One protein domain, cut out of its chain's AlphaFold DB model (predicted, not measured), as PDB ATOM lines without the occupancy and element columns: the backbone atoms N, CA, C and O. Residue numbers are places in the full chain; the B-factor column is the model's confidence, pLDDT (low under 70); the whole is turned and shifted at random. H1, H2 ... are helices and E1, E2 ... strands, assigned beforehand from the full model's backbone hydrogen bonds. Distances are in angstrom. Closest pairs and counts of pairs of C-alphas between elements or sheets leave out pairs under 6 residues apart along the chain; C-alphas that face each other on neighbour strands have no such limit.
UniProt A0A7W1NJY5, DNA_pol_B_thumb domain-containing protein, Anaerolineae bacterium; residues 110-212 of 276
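What this domain is: This is residues 110 to 212 of the 276 residues of the protein "DNA_pol_B_thumb domain-containing protein" of Anaerolineae bacterium (UniProt A0A7W1NJY5). With little regular structure, the printed part makes a compact body: the small hairpin E1-E2 has the helix pairs H1 with H3 and H2 with H4 on one side and, on the other, the stretch of residues 150 to 160, which folds back on itself with residues 152 to 153 paired antiparallel with residues 158 to 159. The 103 printed residues run H1 H2 E1 E2 H3 H4, mostly helix, under half in named elements; the sheet is antiparallel. The radius of gyration of the C-alphas is 13.0 A, the spans 38 by 27 by 27 A.

How they stand to each other: E1, residues 138 to 141, and E2, residues 144 to 147, are antiparallel; N 139 and O 146, 2.9 A apart, are within hydrogen-bond range. H2, residues 119 to 129, touches H4, residues 190 to 197, at a shallow tilt of 24 degrees; their closest C-alphas, of Ala 121 and Glu 190, are 4.1 A apart. H1, residues 110 to 116, touches H3, residues 171 to 177, at a steep tilt of 51 degrees; their closest C-alphas, of Trp 110 and Leu 174, are 6.0 A apart. In these four helices every O i to N i+4 pair is within hydrogen-bond range.

Where its parts are: H1 begins at C-alpha 110 (145.278, 231.828, 224.573); H4 ends at C-alpha 197 (135.847, 216.660, 227.014). H2 measures 15.4 A from first to last C-alpha.

The domain as a whole: The links E2 to H3 and H3 to H4 are long. The printed part has no cut, and no printed residue is under 70 in pLDDT.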
ATOM      1  N   TRP A 110     146.723 231.619 224.632       95.88
ATOM      2  CA  TRP A 110     145.278 231.828 224.573       95.88
ATOM      3  C   TRP A 110     144.869 232.580 223.302       95.88
ATOM      4  O   TRP A 110     143.979 232.138 222.572       95.88
ATOM      5  N   GLN A 111     145.521 233.708 223.014       97.31
ATOM      6  CA  GLN A 111     145.198 234.521 221.845       97.31
ATOM      7  C   GLN A 111     145.552 233.795 220.549       97.31
ATOM      8  O   GLN A 111     144.781 233.854 219.592       97.31
ATOM      9  N   TYR A 112     146.664 233.065 220.520       97.94
ATOM     10  CA  TYR A 112     147.095 232.335 219.341       97.94
ATOM     11  C   TYR A 112     146.142 231.193 219.004       97.94
ATOM     12  O   TYR A 112     145.713 231.087 217.855       97.94
ATOM     13  N   TRP A 113     145.675 230.443 220.002       98.12
ATOM     14  CA  TRP A 113     144.594 229.471 219.831       98.12
ATOM     15  C   TRP A 113     143.285 230.118 219.375       98.12
ATOM     16  O   TRP A 113     142.645 229.641 218.428       98.12
ATOM     17  N   LEU A 114     142.899 231.232 220.008       97.62
ATOM     18  CA  LEU A 114     141.650 231.928 219.712       97.62
ATOM     19  C   LEU A 114     141.608 232.394 218.253       97.62
ATOM     20  O   LEU A 114     140.604 232.179 217.574       97.62
ATOM     21  N   ARG A 115     142.702 233.005 217.783       97.69
ATOM     22  CA  ARG A 115     142.852 233.497 216.407       97.69
ATOM     23  C   ARG A 115     143.165 232.387 215.412       97.69
ATOM     24  O   ARG A 115     142.843 232.498 214.238       97.69
ATOM     25  N   THR A 116     143.743 231.277 215.860       98.06
ATOM     26  CA  THR A 116     143.926 230.099 215.008       98.06
ATOM     27  C   THR A 116     142.606 229.400 214.727       98.06
ATOM     28  O   THR A 116     142.437 228.914 213.619       98.06
ATOM     29  N   GLY A 117     141.653 229.350 215.661       96.38
ATOM     30  CA  GLY A 117     140.338 228.748 215.419       96.38
ATOM     31  C   GLY A 117     140.359 227.223 215.193       96.38
ATOM     32  O   GLY A 117     141.330 226.556 215.561       96.38
ATOM     33  N   PRO A 118     139.310 226.664 214.551       96.25
ATOM     34  CA  PRO A 118     138.171 227.365 213.945       96.25
ATOM     35  C   PRO A 118     137.158 227.886 214.985       96.25
ATOM     36  O   PRO A 118     137.132 227.449 216.134       96.25
ATOM     37  N   GLY A 119     136.353 228.881 214.596       94.44
ATOM     38  CA  GLY A 119     135.499 229.634 215.528       94.44
ATOM     39  C   GLY A 119     134.413 228.802 216.216       94.44
ATOM     40  O   GLY A 119     134.123 229.027 217.388       94.44
ATOM     41  N   ASP A 120     133.854 227.814 215.522       96.12
ATOM     42  CA  ASP A 120     132.892 226.844 216.054       96.12
ATOM     43  C   ASP A 120     133.513 225.946 217.135       96.12
ATOM     44  O   ASP A 120     132.967 225.818 218.234       96.12
ATOM     45  N   ALA A 121     134.703 225.404 216.872       96.69
ATOM     46  CA  ALA A 121     135.446 224.583 217.818       96.69
ATOM     47  C   ALA A 121     135.845 225.391 219.069       96.69
ATOM     48  O   ALA A 121     135.674 224.925 220.199       96.69
ATOM     49  N   ASN A 122     136.283 226.640 218.892       97.25
ATOM     50  CA  ASN A 122     136.582 227.532 220.013       97.25
ATOM     51  C   ASN A 122     135.314 227.866 220.818       97.25
ATOM     52  O   ASN A 122     135.327 227.820 222.051       97.25
ATOM     53  N   ALA A 123     134.191 228.135 220.145       97.38
ATOM     54  CA  ALA A 123     132.906 228.375 220.797       97.38
ATOM     55  C   ALA A 123     132.404 227.146 221.571       97.38
ATOM     56  O   ALA A 123     131.775 227.288 222.621       97.38
ATOM     57  N   TYR A 124     132.678 225.931 221.089       97.69
ATOM     58  CA  TYR A 124     132.411 224.710 221.841       97.69
ATOM     59  C   TYR A 124     133.173 224.679 223.173       97.69
ATOM     60  O   TYR A 124     132.530 224.525 224.211       97.69
ATOM     61  N   ILE A 125     134.494 224.898 223.166       97.50
ATOM     62  CA  ILE A 125     135.305 224.922 224.397       97.50
ATOM     63  C   ILE A 125     134.783 225.977 225.375       97.50
ATOM     64  O   ILE A 125     134.571 225.675 226.549       97.50
ATOM     65  N   MET A 126     134.483 227.187 224.897       95.88
ATOM     66  CA  MET A 126     133.968 228.260 225.756       95.88
ATOM     67  C   MET A 126     132.614 227.919 226.387       95.88
ATOM     68  O   MET A 126     132.400 228.193 227.570       95.88
ATOM     69  N   ARG A 127     131.707 227.286 225.630       95.94
ATOM     70  CA  ARG A 127     130.427 226.796 226.163       95.94
ATOM     71  C   ARG A 127     130.642 225.689 227.189       95.94
ATOM     72  O   ARG A 127     130.049 225.754 228.260       95.94
ATOM     73  N   TRP A 128     131.501 224.717 226.885       95.94
ATOM     74  CA  TRP A 128     131.814 223.597 227.772       95.94
ATOM     75  C   TRP A 128     132.394 224.065 229.115       95.94
ATOM     76  O   TRP A 128     131.893 223.659 230.161       95.94
ATOM     77  N   LEU A 129     133.347 225.005 229.108       95.44
ATOM     78  CA  LEU A 129     133.887 225.622 230.330       95.44
ATOM     79  C   LEU A 129     132.811 226.324 231.175       95.44
ATOM     80  O   LEU A 129     132.943 226.423 232.394       95.44
ATOM     81  N   GLY A 130     131.750 226.822 230.538       93.19
ATOM     82  CA  GLY A 130     130.623 227.480 231.198       93.19
ATOM     83  C   GLY A 130     129.587 226.529 231.805       93.19
ATOM     84  O   GLY A 130     128.694 226.998 232.510       93.19
ATOM     85  N   LEU A 131     129.666 225.218 231.562       92.00
ATOM     86  CA  LEU A 131     128.702 224.262 232.103       92.00
ATOM     87  C   LEU A 131     128.939 224.047 233.604       92.00
ATOM     88  O   LEU A 131     130.037 223.705 234.041       92.00
ATOM     89  N   SER A 132     127.888 224.199 234.410       87.06
ATOM     90  CA  SER A 132     127.976 224.092 235.874       87.06
ATOM     91  C   SER A 132     128.489 222.730 236.354       87.06
ATOM     92  O   SER A 132     129.264 222.667 237.307       87.06
ATOM     93  N   HIS A 133     128.112 221.642 235.675       89.12
ATOM     94  CA  HIS A 133     128.539 220.284 236.025       89.12
ATOM     95  C   HIS A 133     130.012 220.001 235.697       89.12
ATOM     96  O   HIS A 133     130.596 219.105 236.297       89.12
ATOM     97  N   VAL A 134     130.625 220.774 234.792       91.88
ATOM     98  CA  VAL A 134     132.044 220.632 234.425       91.88
ATOM     99  C   VAL A 134     132.957 221.140 235.545       91.88
ATOM    100  O   VAL A 134     134.088 220.674 235.672       91.88
ATOM    101  N   LYS A 135     132.472 222.087 236.370       91.06
ATOM    102  CA  LYS A 135     133.224 222.699 237.484       91.06
ATOM    103  C   LYS A 135     134.640 223.132 237.075       91.06
ATOM    104  O   LYS A 135     135.590 222.978 237.836       91.06
ATOM    105  N   ALA A 136     134.776 223.659 235.855       95.19
ATOM    106  CA  ALA A 136     136.070 224.046 235.309       95.19
ATOM    107  C   ALA A 136     136.746 225.088 236.218       95.19
ATOM    108  O   ALA A 136     136.112 226.106 236.519       95.19
ATOM    109  N   PRO A 137     138.013 224.892 236.622       96.56
ATOM    110  CA  PRO A 137     138.725 225.843 237.461       96.56
ATOM    111  C   PRO A 137     139.298 227.019 236.656       96.56
ATOM    112  O   PRO A 137     139.731 228.010 237.236       96.56
ATOM    113  N   VAL A 138     139.280 226.939 235.322       96.81
ATOM    114  CA  VAL A 138     139.805 227.974 234.421       96.81
ATOM    115  C   VAL A 138     138.674 228.748 233.742       96.81
ATOM    116  O   VAL A 138     137.665 228.172 233.326       96.81
ATOM    117  N   ARG A 139     138.836 230.068 233.598       95.88
ATOM    118  CA  ARG A 139     137.967 230.952 232.804       95.88
ATOM    119  C   ARG A 139     138.797 231.933 231.984       95.88
ATOM    120  O   ARG A 139     139.836 232.389 232.446       95.88
ATOM    121  N   PHE A 140     138.298 232.321 230.812       94.50
ATOM    122  CA  PHE A 140     138.946 233.311 229.946       94.50
ATOM    123  C   PHE A 140     138.107 234.580 229.859       94.50
ATOM    124  O   PHE A 140     136.943 234.536 229.460       94.50
ATOM    125  N   GLN A 141     138.679 235.705 230.283       91.00
ATOM    126  CA  GLN A 141     137.998 236.996 230.374       91.00
ATOM    127  C   GLN A 141     139.000 238.135 230.198       91.00
ATOM    128  O   GLN A 141     140.107 238.079 230.735       91.00
ATOM    129  N   GLY A 142     138.603 239.181 229.467       88.06
ATOM    130  CA  GLY A 142     139.443 240.367 229.262       88.06
ATOM    131  C   GLY A 142     140.749 240.083 228.513       88.06
ATOM    132  O   GLY A 142     141.716 240.807 228.702       88.06
ATOM    133  N   GLY A 143     140.786 239.016 227.708       89.06
ATOM    134  CA  GLY A 143     141.991 238.596 226.995       89.06
ATOM    135  C   GLY A 143     143.007 237.855 227.861       89.06
ATOM    136  O   GLY A 143     144.163 237.819 227.476       89.06
ATOM    137  N   TYR A 144     142.617 237.279 229.004       94.06
ATOM    138  CA  TYR A 144     143.500 236.472 229.857       94.06
ATOM    139  C   TYR A 144     142.800 235.221 230.387       94.06
ATOM    140  O   TYR A 144     141.573 235.201 230.526       94.06
ATOM    141  N   GLY A 145     143.598 234.209 230.735       95.44
ATOM    142  CA  GLY A 145     143.170 233.058 231.523       95.44
ATOM    143  C   GLY A 145     143.213 233.349 233.026       95.44
ATOM    144  O   GLY A 145     144.113 234.024 233.524       95.44
ATOM    145  N   TRP A 146     142.237 232.820 233.750       96.44
ATOM    146  CA  TRP A 146     142.073 232.978 235.190       96.44
ATOM    147  C   TRP A 146     141.791 231.629 235.822       96.44
ATOM    148  O   TRP A 146     140.985 230.865 235.294       96.44
ATOM    149  N   TYR A 147     142.387 231.375 236.977       96.62
ATOM    150  CA  TYR A 147     142.160 230.178 237.771       96.62
ATOM    151  C   TYR A 147     141.439 230.515 239.071       96.62
ATOM    152  O   TYR A 147     141.813 231.466 239.750       96.62
ATOM    153  N   SER A 148     140.446 229.712 239.438       96.12
ATOM    154  CA  SER A 148     139.852 229.660 240.775       96.12
ATOM    155  C   SER A 148     139.087 228.345 240.932       96.12
ATOM    156  O   SER A 148     138.530 227.821 239.970       96.12
ATOM    157  N   ARG A 149     139.014 227.811 242.153       94.56
ATOM    158  CA  ARG A 149     138.106 226.692 242.475       94.56
ATOM    159  C   ARG A 149     136.717 227.166 242.912       94.56
ATOM    160  O   ARG A 149     135.790 226.365 242.964       94.56
ATOM    161  N   ASN A 150     136.569 228.460 243.178       95.00
ATOM    162  CA  ASN A 150     135.406 229.084 243.804       95.00
ATOM    163  C   ASN A 150     134.621 229.971 242.823       95.00
ATOM    164  O   ASN A 150     134.009 230.972 243.206       95.00
ATOM    165  N   TRP A 151     134.642 229.615 241.536       95.88
ATOM    166  CA  TRP A 151     133.895 230.325 240.504       95.88
ATOM    167  C   TRP A 151     132.393 230.355 240.802       95.88
ATOM    168  O   TRP A 151     131.751 229.322 240.982       95.88
ATOM    169  N   ARG A 152     131.815 231.555 240.747       93.81
ATOM    170  CA  ARG A 152     130.369 231.799 240.813       93.81
ATOM    171  C   ARG A 152     129.926 232.641 239.622       93.81
ATOM    172  O   ARG A 152     130.683 233.476 239.132       93.81
ATOM    173  N   HIS A 153     128.706 232.431 239.139       90.31
ATOM    174  CA  HIS A 153     128.136 233.244 238.067       90.31
ATOM    175  C   HIS A 153     127.215 234.309 238.667       90.31
ATOM    176  O   HIS A 153     126.277 233.968 239.380       90.31
ATOM    177  N   ASN A 154     127.458 235.592 238.386       89.94
ATOM    178  CA  ASN A 154     126.658 236.701 238.934       89.94
ATOM    179  C   ASN A 154     125.565 237.217 237.973       89.94
ATOM    180  O   ASN A 154     125.060 238.323 238.141       89.94
ATOM    181  N   GLY A 155     125.253 236.455 236.922       87.31
ATOM    182  CA  GLY A 155     124.306 236.834 235.868       87.31
ATOM    183  C   GLY A 155     124.937 237.586 234.692       87.31
ATOM    184  O   GLY A 155     124.384 237.547 233.599       87.31
ATOM    185  N   LYS A 156     126.113 238.203 234.874       85.81
ATOM    186  CA  LYS A 156     126.858 238.887 233.801       85.81
ATOM    187  C   LYS A 156     128.161 238.182 233.442       85.81
ATOM    188  O   LYS A 156     128.534 238.136 232.275       85.81
ATOM    189  N   ALA A 157     128.867 237.668 234.443       88.81
ATOM    190  CA  ALA A 157     130.155 237.020 234.269       88.81
ATOM    191  C   ALA A 157     130.412 235.974 235.359       88.81
ATOM    192  O   ALA A 157     129.822 235.991 236.443       88.81
ATOM    193  N   TRP A 158     131.364 235.090 235.071       92.12
ATOM    194  CA  TRP A 158     132.022 234.286 236.093       92.12
ATOM    195  C   TRP A 158     132.935 235.178 236.932       92.12
ATOM    196  O   TRP A 158     133.760 235.907 236.382       92.12
ATOM    197  N   VAL A 159     132.784 235.128 238.250       94.38
ATOM    198  CA  VAL A 159     133.573 235.896 239.214       94.38
ATOM    199  C   VAL A 159     134.090 234.977 240.314       94.38
ATOM    200  O   VAL A 159     133.475 233.958 240.623       94.38
ATOM    201  N   ALA A 160     135.228 235.339 240.885       96.00
ATOM    202  CA  ALA A 160     135.834 234.692 242.036       96.00
ATOM    203  C   ALA A 160     136.784 235.707 242.685       96.00
ATOM    204  O   ALA A 160     137.484 236.427 241.971       96.00
ATOM    205  N   GLU A 161     136.756 235.806 244.013       94.56
ATOM    206  CA  GLU A 161     137.601 236.740 244.778       94.56
ATOM    207  C   GLU A 161     139.057 236.276 244.823       94.56
ATOM    208  O   GLU A 161     139.970 237.089 244.744       94.56
ATOM    209  N   ASP A 162     139.264 234.962 244.867       93.62
ATOM    210  CA  ASP A 162     140.564 234.296 244.911       93.62
ATOM    211  C   ASP A 162     141.160 234.038 243.519       93.62
ATOM    212  O   ASP A 162     142.137 233.296 243.401       93.62
ATOM    213  N   LYS A 163     140.565 234.595 242.450       95.00
ATOM    214  CA  LYS A 163     141.027 234.291 241.097       95.00
ATOM    215  C   LYS A 163     142.454 234.782 240.885       95.00
ATOM    216  O   LYS A 163     142.774 235.940 241.143       95.00
ATOM    217  N   GLN A 164     143.281 233.912 240.328       94.81
ATOM    218  CA  GLN A 164     144.663 234.221 239.985       94.81
ATOM    219  C   GLN A 164     144.828 234.226 238.474       94.81
ATOM    220  O   GLN A 164     144.246 233.396 237.767       94.81
ATOM    221  N   ARG A 165     145.595 235.192 237.967       95.31
ATOM    222  CA  ARG A 165     145.874 235.289 236.536       95.31
ATOM    223  C   ARG A 165     146.834 234.177 236.126       95.31
ATOM    224  O   ARG A 165     147.851 233.951 236.785       95.31
ATOM    225  N   LEU A 166     146.510 233.514 235.022       94.94
ATOM    226  CA  LEU A 166     147.380 232.535 234.391       94.94
ATOM    227  C   LEU A 166     148.298 233.220 233.369       94.94
ATOM    228  O   LEU A 166     147.847 234.055 232.589       94.94
ATOM    229  N   ARG A 167     149.567 232.817 233.355       94.25
ATOM    230  CA  ARG A 167     150.523 233.001 232.266       94.25
ATOM    231  C   ARG A 167     150.404 231.804 231.323       94.25
ATOM    232  O   ARG A 167     150.845 230.706 231.644       94.25
ATOM    233  N   ILE A 168     149.822 232.040 230.157       95.00
ATOM    234  CA  ILE A 168     149.635 231.073 229.076       95.00
ATOM    235  C   ILE A 168     150.530 231.521 227.918       95.00
ATOM    236  O   ILE A 168     150.106 232.261 227.029       95.00
ATOM    237  N   ALA A 169     151.799 231.119 227.970       92.44
ATOM    238  CA  ALA A 169     152.828 231.599 227.050       92.44
ATOM    239  C   ALA A 169     152.844 230.846 225.707       92.44
ATOM    240  O   ALA A 169     153.497 231.295 224.767       92.44
ATOM    241  N   SER A 170     152.107 229.738 225.604       94.44
ATOM    242  CA  SER A 170     151.985 228.884 224.414       94.44
ATOM    243  C   SER A 170     150.641 228.173 224.334       94.44
ATOM    244  O   SER A 170     149.901 228.090 225.320       94.44
ATOM    245  N   GLU A 171     150.298 227.667 223.155       95.56
ATOM    246  CA  GLU A 171     149.123 226.819 222.993       95.56
ATOM    247  C   GLU A 171     149.234 225.513 223.786       95.56
ATOM    248  O   GLU A 171     148.222 225.030 224.283       95.56
ATOM    249  N   GLU A 172     150.426 224.953 223.979       93.38
ATOM    250  CA  GLU A 172     150.633 223.817 224.879       93.38
ATOM    251  C   GLU A 172     150.294 224.171 226.322       93.38
ATOM    252  O   GLU A 172     149.594 223.395 226.969       93.38
ATOM    253  N   ASP A 173     150.708 225.348 226.811       94.81
ATOM    254  CA  ASP A 173     150.283 225.818 228.134       94.81
ATOM    255  C   ASP A 173     148.754 225.901 228.190       94.81
ATOM    256  O   ASP A 173     148.148 225.472 229.172       94.81
ATOM    257  N   LEU A 174     148.114 226.412 227.128       96.69
ATOM    258  CA  LEU A 174     146.657 226.493 227.046       96.69
ATOM    259  C   LEU A 174     146.013 225.105 227.136       96.69
ATOM    260  O   LEU A 174     145.089 224.907 227.925       96.69
ATOM    261  N   PHE A 175     146.470 224.148 226.331       95.62
ATOM    262  CA  PHE A 175     145.923 222.796 226.337       95.62
ATOM    263  C   PHE A 175     146.180 222.096 227.675       95.62
ATOM    264  O   PHE A 175     145.264 221.482 228.217       95.62
ATOM    265  N   ALA A 176     147.353 222.288 228.279       93.62
ATOM    266  CA  ALA A 176     147.682 221.740 229.588       93.62
ATOM    267  C   ALA A 176     146.775 222.291 230.703       93.62
ATOM    268  O   ALA A 176     146.225 221.510 231.484       93.62
ATOM    269  N   VAL A 177     146.537 223.611 230.761       95.75
ATOM    270  CA  VAL A 177     145.595 224.194 231.742       95.75
ATOM    271  C   VAL A 177     144.146 223.782 231.464       95.75
ATOM    272  O   VAL A 177     143.311 223.797 232.366       95.75
ATOM    273  N   LEU A 178     143.847 223.387 230.225       95.81
ATOM    274  CA  LEU A 178     142.589 222.772 229.817       95.81
ATOM    275  C   LEU A 178     142.587 221.247 229.965       95.81
ATOM    276  O   LEU A 178     141.683 220.621 229.422       95.81
ATOM    277  N   GLY A 179     143.562 220.624 230.639       94.06
ATOM    278  CA  GLY A 179     143.610 219.168 230.840       94.06
ATOM    279  C   GLY A 179     143.565 218.354 229.538       94.06
ATOM    280  O   GLY A 179     143.002 217.261 229.505       94.06
ATOM    281  N   MET A 180     144.083 218.909 228.443       93.19
ATOM    282  CA  MET A 180     144.069 218.323 227.106       93.19
ATOM    283  C   MET A 180     145.496 218.168 226.574       93.19
ATOM    284  O   MET A 180     146.370 218.968 226.914       93.19
ATOM    285  N   PRO A 181     145.750 217.171 225.709       92.00
ATOM    286  CA  PRO A 181     146.961 217.170 224.903       92.00
ATOM    287  C   PRO A 181     146.942 218.353 223.925       92.00
ATOM    288  O   PRO A 181     145.875 218.860 223.566       92.00
ATOM    289  N   PHE A 182     148.123 218.770 223.464       93.00
ATOM    290  CA  PHE A 182     148.221 219.740 222.378       93.00
ATOM    291  C   PHE A 182     147.513 219.206 221.129       93.00
ATOM    292  O   PHE A 182     147.763 218.081 220.703       93.00
ATOM    293  N   ILE A 183     146.647 220.028 220.532       92.62
ATOM    294  CA  ILE A 183     145.952 219.682 219.289       92.62
ATOM    295  C   ILE A 183     146.510 220.540 218.153       92.62
ATOM    296  O   ILE A 183     146.339 221.774 218.180       92.62
ATOM    297  N   PRO A 184     147.116 219.917 217.127       92.38
ATOM    298  CA  PRO A 184     147.609 220.636 215.966       92.38
ATOM    299  C   PRO A 184     146.498 221.467 215.308       92.38
ATOM    300  O   PRO A 184     145.366 220.990 215.191       92.38
ATOM    301  N   PRO A 185     146.784 222.694 214.844       95.12
ATOM    302  CA  PRO A 185     145.809 223.584 214.207       95.12
ATOM    303  C   PRO A 185     144.931 222.947 213.127       95.12
ATOM    304  O   PRO A 185     143.734 223.227 213.071       95.12
ATOM    305  N   SER A 186     145.508 222.082 212.294       93.44
ATOM    306  CA  SER A 186     144.818 221.354 211.222       93.44
ATOM    307  C   SER A 186     143.792 220.331 211.725       93.44
ATOM    308  O   SER A 186     142.879 219.980 210.982       93.44
ATOM    309  N   GLU A 187     143.897 219.866 212.973       93.25
ATOM    310  CA  GLU A 187     142.999 218.855 213.555       93.25
ATOM    311  C   GLU A 187     141.928 219.441 214.476       93.25
ATOM    312  O   GLU A 187     141.037 218.729 214.956       93.25
ATOM    313  N   ARG A 188     141.986 220.752 214.728       95.19
ATOM    314  CA  ARG A 188     141.038 221.430 215.611       95.19
ATOM    315  C   ARG A 188     139.658 221.426 214.981       95.19
ATOM    316  O   ARG A 188     139.376 222.137 214.021       95.19
ATOM    317  N   THR A 189     138.779 220.633 215.573       96.81
ATOM    318  CA  THR A 189     137.369 220.533 215.208       96.81
ATOM    319  C   THR A 189     136.534 220.455 216.475       96.81
ATOM    320  O   THR A 189     137.009 220.009 217.523       96.81
ATOM    321  N   GLU A 190     135.263 220.848 216.388       96.69
ATOM    322  CA  GLU A 190     134.331 220.657 217.501       96.69
ATOM    323  C   GLU A 190     134.256 219.175 217.915       96.69
ATOM    324  O   GLU A 190     134.223 218.868 219.105       96.69
ATOM    325  N   MET A 191     134.296 218.248 216.951       96.12
ATOM    326  CA  MET A 191     134.278 216.805 217.214       96.12
ATOM    327  C   MET A 191     135.495 216.345 218.025       96.12
ATOM    328  O   MET A 191     135.342 215.593 218.987       96.12
ATOM    329  N   MET A 192     136.693 216.820 217.671       95.31
ATOM    330  CA  MET A 192     137.912 216.502 218.414       95.31
ATOM    331  C   MET A 192     137.805 216.974 219.867       95.31
ATOM    332  O   MET A 192     138.047 216.198 220.792       95.31
ATOM    333  N   TYR A 193     137.352 218.212 220.087       96.25
ATOM    334  CA  TYR A 193     137.149 218.714 221.445       96.25
ATOM    335  C   TYR A 193     136.095 217.921 222.208       96.25
ATOM    336  O   TYR A 193     136.348 217.547 223.348       96.25
ATOM    337  N   ARG A 194     134.962 217.584 221.581       95.44
ATOM    338  CA  ARG A 194     133.929 216.729 222.190       95.44
ATOM    339  C   ARG A 194     134.483 215.381 222.638       95.44
ATOM    340  O   ARG A 194     134.140 214.922 223.722       95.44
ATOM    341  N   LYS A 195     135.340 214.747 221.834       94.00
ATOM    342  CA  LYS A 195     135.976 213.468 222.185       94.00
ATOM    343  C   LYS A 195     136.849 213.590 223.439       94.00
ATOM    344  O   LYS A 195     136.885 212.667 224.249       94.00
ATOM    345  N   LEU A 196     137.554 214.709 223.599       92.81
ATOM    346  CA  LEU A 196     138.438 214.941 224.742       92.81
ATOM    347  C   LEU A 196     137.677 215.334 226.010       92.81
ATOM    348  O   LEU A 196     138.035 214.883 227.093       92.81
ATOM    349  N   THR A 197     136.622 216.137 225.880       93.31
ATOM    350  CA  THR A 197     135.847 216.660 227.014       93.31
ATOM    351  C   THR A 197     134.758 215.707 227.501       93.31
ATOM    352  O   THR A 197     134.391 215.759 228.671       93.31
ATOM    353  N   ASN A 198     134.235 214.825 226.642       87.88
ATOM    354  CA  ASN A 198     133.182 213.860 226.983       87.88
ATOM    355  C   ASN A 198     133.742 212.542 227.551       87.88
ATOM    356  O   ASN A 198     133.218 211.459 227.286       87.88
ATOM    357  N   LYS A 199     134.838 212.623 228.310       84.19
ATOM    358  CA  LYS A 199     135.422 211.483 229.021       84.19
ATOM    359  C   LYS A 199     134.869 211.440 230.441       84.19
ATOM    360  O   LYS A 199     134.908 212.440 231.156       84.19
ATOM    361  N   ARG A 200     134.362 210.277 230.864       74.75
ATOM    362  CA  ARG A 200     133.806 210.073 232.219       74.75
ATOM    363  C   ARG A 200     134.837 210.365 233.315       74.75
ATOM    364  O   ARG A 200     134.473 210.761 234.416       74.75
ATOM    365  N   ASP A 201     136.105 210.164 232.993       79.75
ATOM    366  CA  ASP A 201     137.283 210.342 233.829       79.75
ATOM    367  C   ASP A 201     138.120 211.558 233.407       79.75
ATOM    368  O   ASP A 201     139.316 211.596 233.681       79.75
ATOM    369  N   TYR A 202     137.521 212.553 232.742       90.00
ATOM    370  CA  TYR A 202     138.219 213.793 232.414       90.00
ATOM    371  C   TYR A 202     138.823 214.420 233.687       90.00
ATOM    372  O   TYR A 202     138.119 214.655 234.675       90.00
ATOM    373  N   LYS A 203     140.132 214.703 233.657       88.75
ATOM    374  CA  LYS A 203     140.875 215.286 234.778       88.75
ATOM    375  C   LYS A 203     141.429 216.648 234.403       88.75
ATOM    376  O   LYS A 203     142.124 216.804 233.403       88.75
ATOM    377  N   TRP A 204     141.155 217.616 235.266       93.31
ATOM    378  CA  TRP A 204     141.898 218.867 235.283       93.31
ATOM    379  C   TRP A 204     143.324 218.616 235.758       93.31
ATOM    380  O   TRP A 204     143.591 217.643 236.459       93.31
ATOM    381  N   LEU A 205     144.222 219.533 235.417       89.62
ATOM    382  CA  LEU A 205     145.585 219.506 235.917       89.62
ATOM    383  C   LEU A 205     145.621 219.533 237.458       89.62
ATOM    384  O   LEU A 205     144.929 220.334 238.089       89.62
ATOM    385  N   ASP A 206     146.464 218.694 238.059       83.88
ATOM    386  CA  ASP A 206     146.591 218.620 239.521       83.88
ATOM    387  C   ASP A 206     147.292 219.856 240.109       83.88
ATOM    388  O   ASP A 206     146.993 220.278 241.229       83.88
ATOM    389  N   ASN A 207     148.195 220.477 239.341       88.06
ATOM    390  CA  ASN A 207     149.015 221.599 239.784       88.06
ATOM    391  C   ASN A 207     149.074 222.741 238.755       88.06
ATOM    392  O   ASN A 207     149.714 222.617 237.716       88.06
ATOM    393  N   TYR A 208     148.483 223.888 239.099       92.25
ATOM    394  CA  TYR A 208     148.504 225.103 238.275       92.25
ATOM    395  C   TYR A 208     149.645 226.073 238.615       92.25
ATOM    396  O   TYR A 208     149.820 227.053 237.895       92.25
ATOM    397  N   LEU A 209     150.441 225.811 239.664       87.31
ATOM    398  CA  LEU A 209     151.537 226.693 240.093       87.31
ATOM    399  C   LEU A 209     152.476 227.119 238.948       87.31
ATOM    400  O   LEU A 209     152.801 228.303 238.887       87.31
ATOM    401  N   PRO A 210     152.867 226.239 237.997       89.06
ATOM    402  CA  PRO A 210     153.761 226.627 236.903       89.06
ATOM    403  C   PRO A 210     153.160 227.614 235.892       89.06
ATOM    404  O   PRO A 210     153.885 228.093 235.018       89.06
ATOM    405  N   TYR A 211     151.851 227.867 235.982       91.56
ATOM    406  CA  TYR A 211     151.086 228.711 235.070       91.56
ATOM    407  C   TYR A 211     150.580 229.982 235.740       91.56
ATOM    408  O   TYR A 211     149.903 230.757 235.079       91.56
ATOM    409  N   PHE A 212     150.854 230.240 237.021       91.31
ATOM    410  CA  PHE A 212     150.492 231.530 237.608       91.31
ATOM    411  C   PHE A 212     151.433 232.629 237.120       91.31
ATOM    412  O   PHE A 212     152.650 232.451 237.054       91.31
TER     413      PHE A 212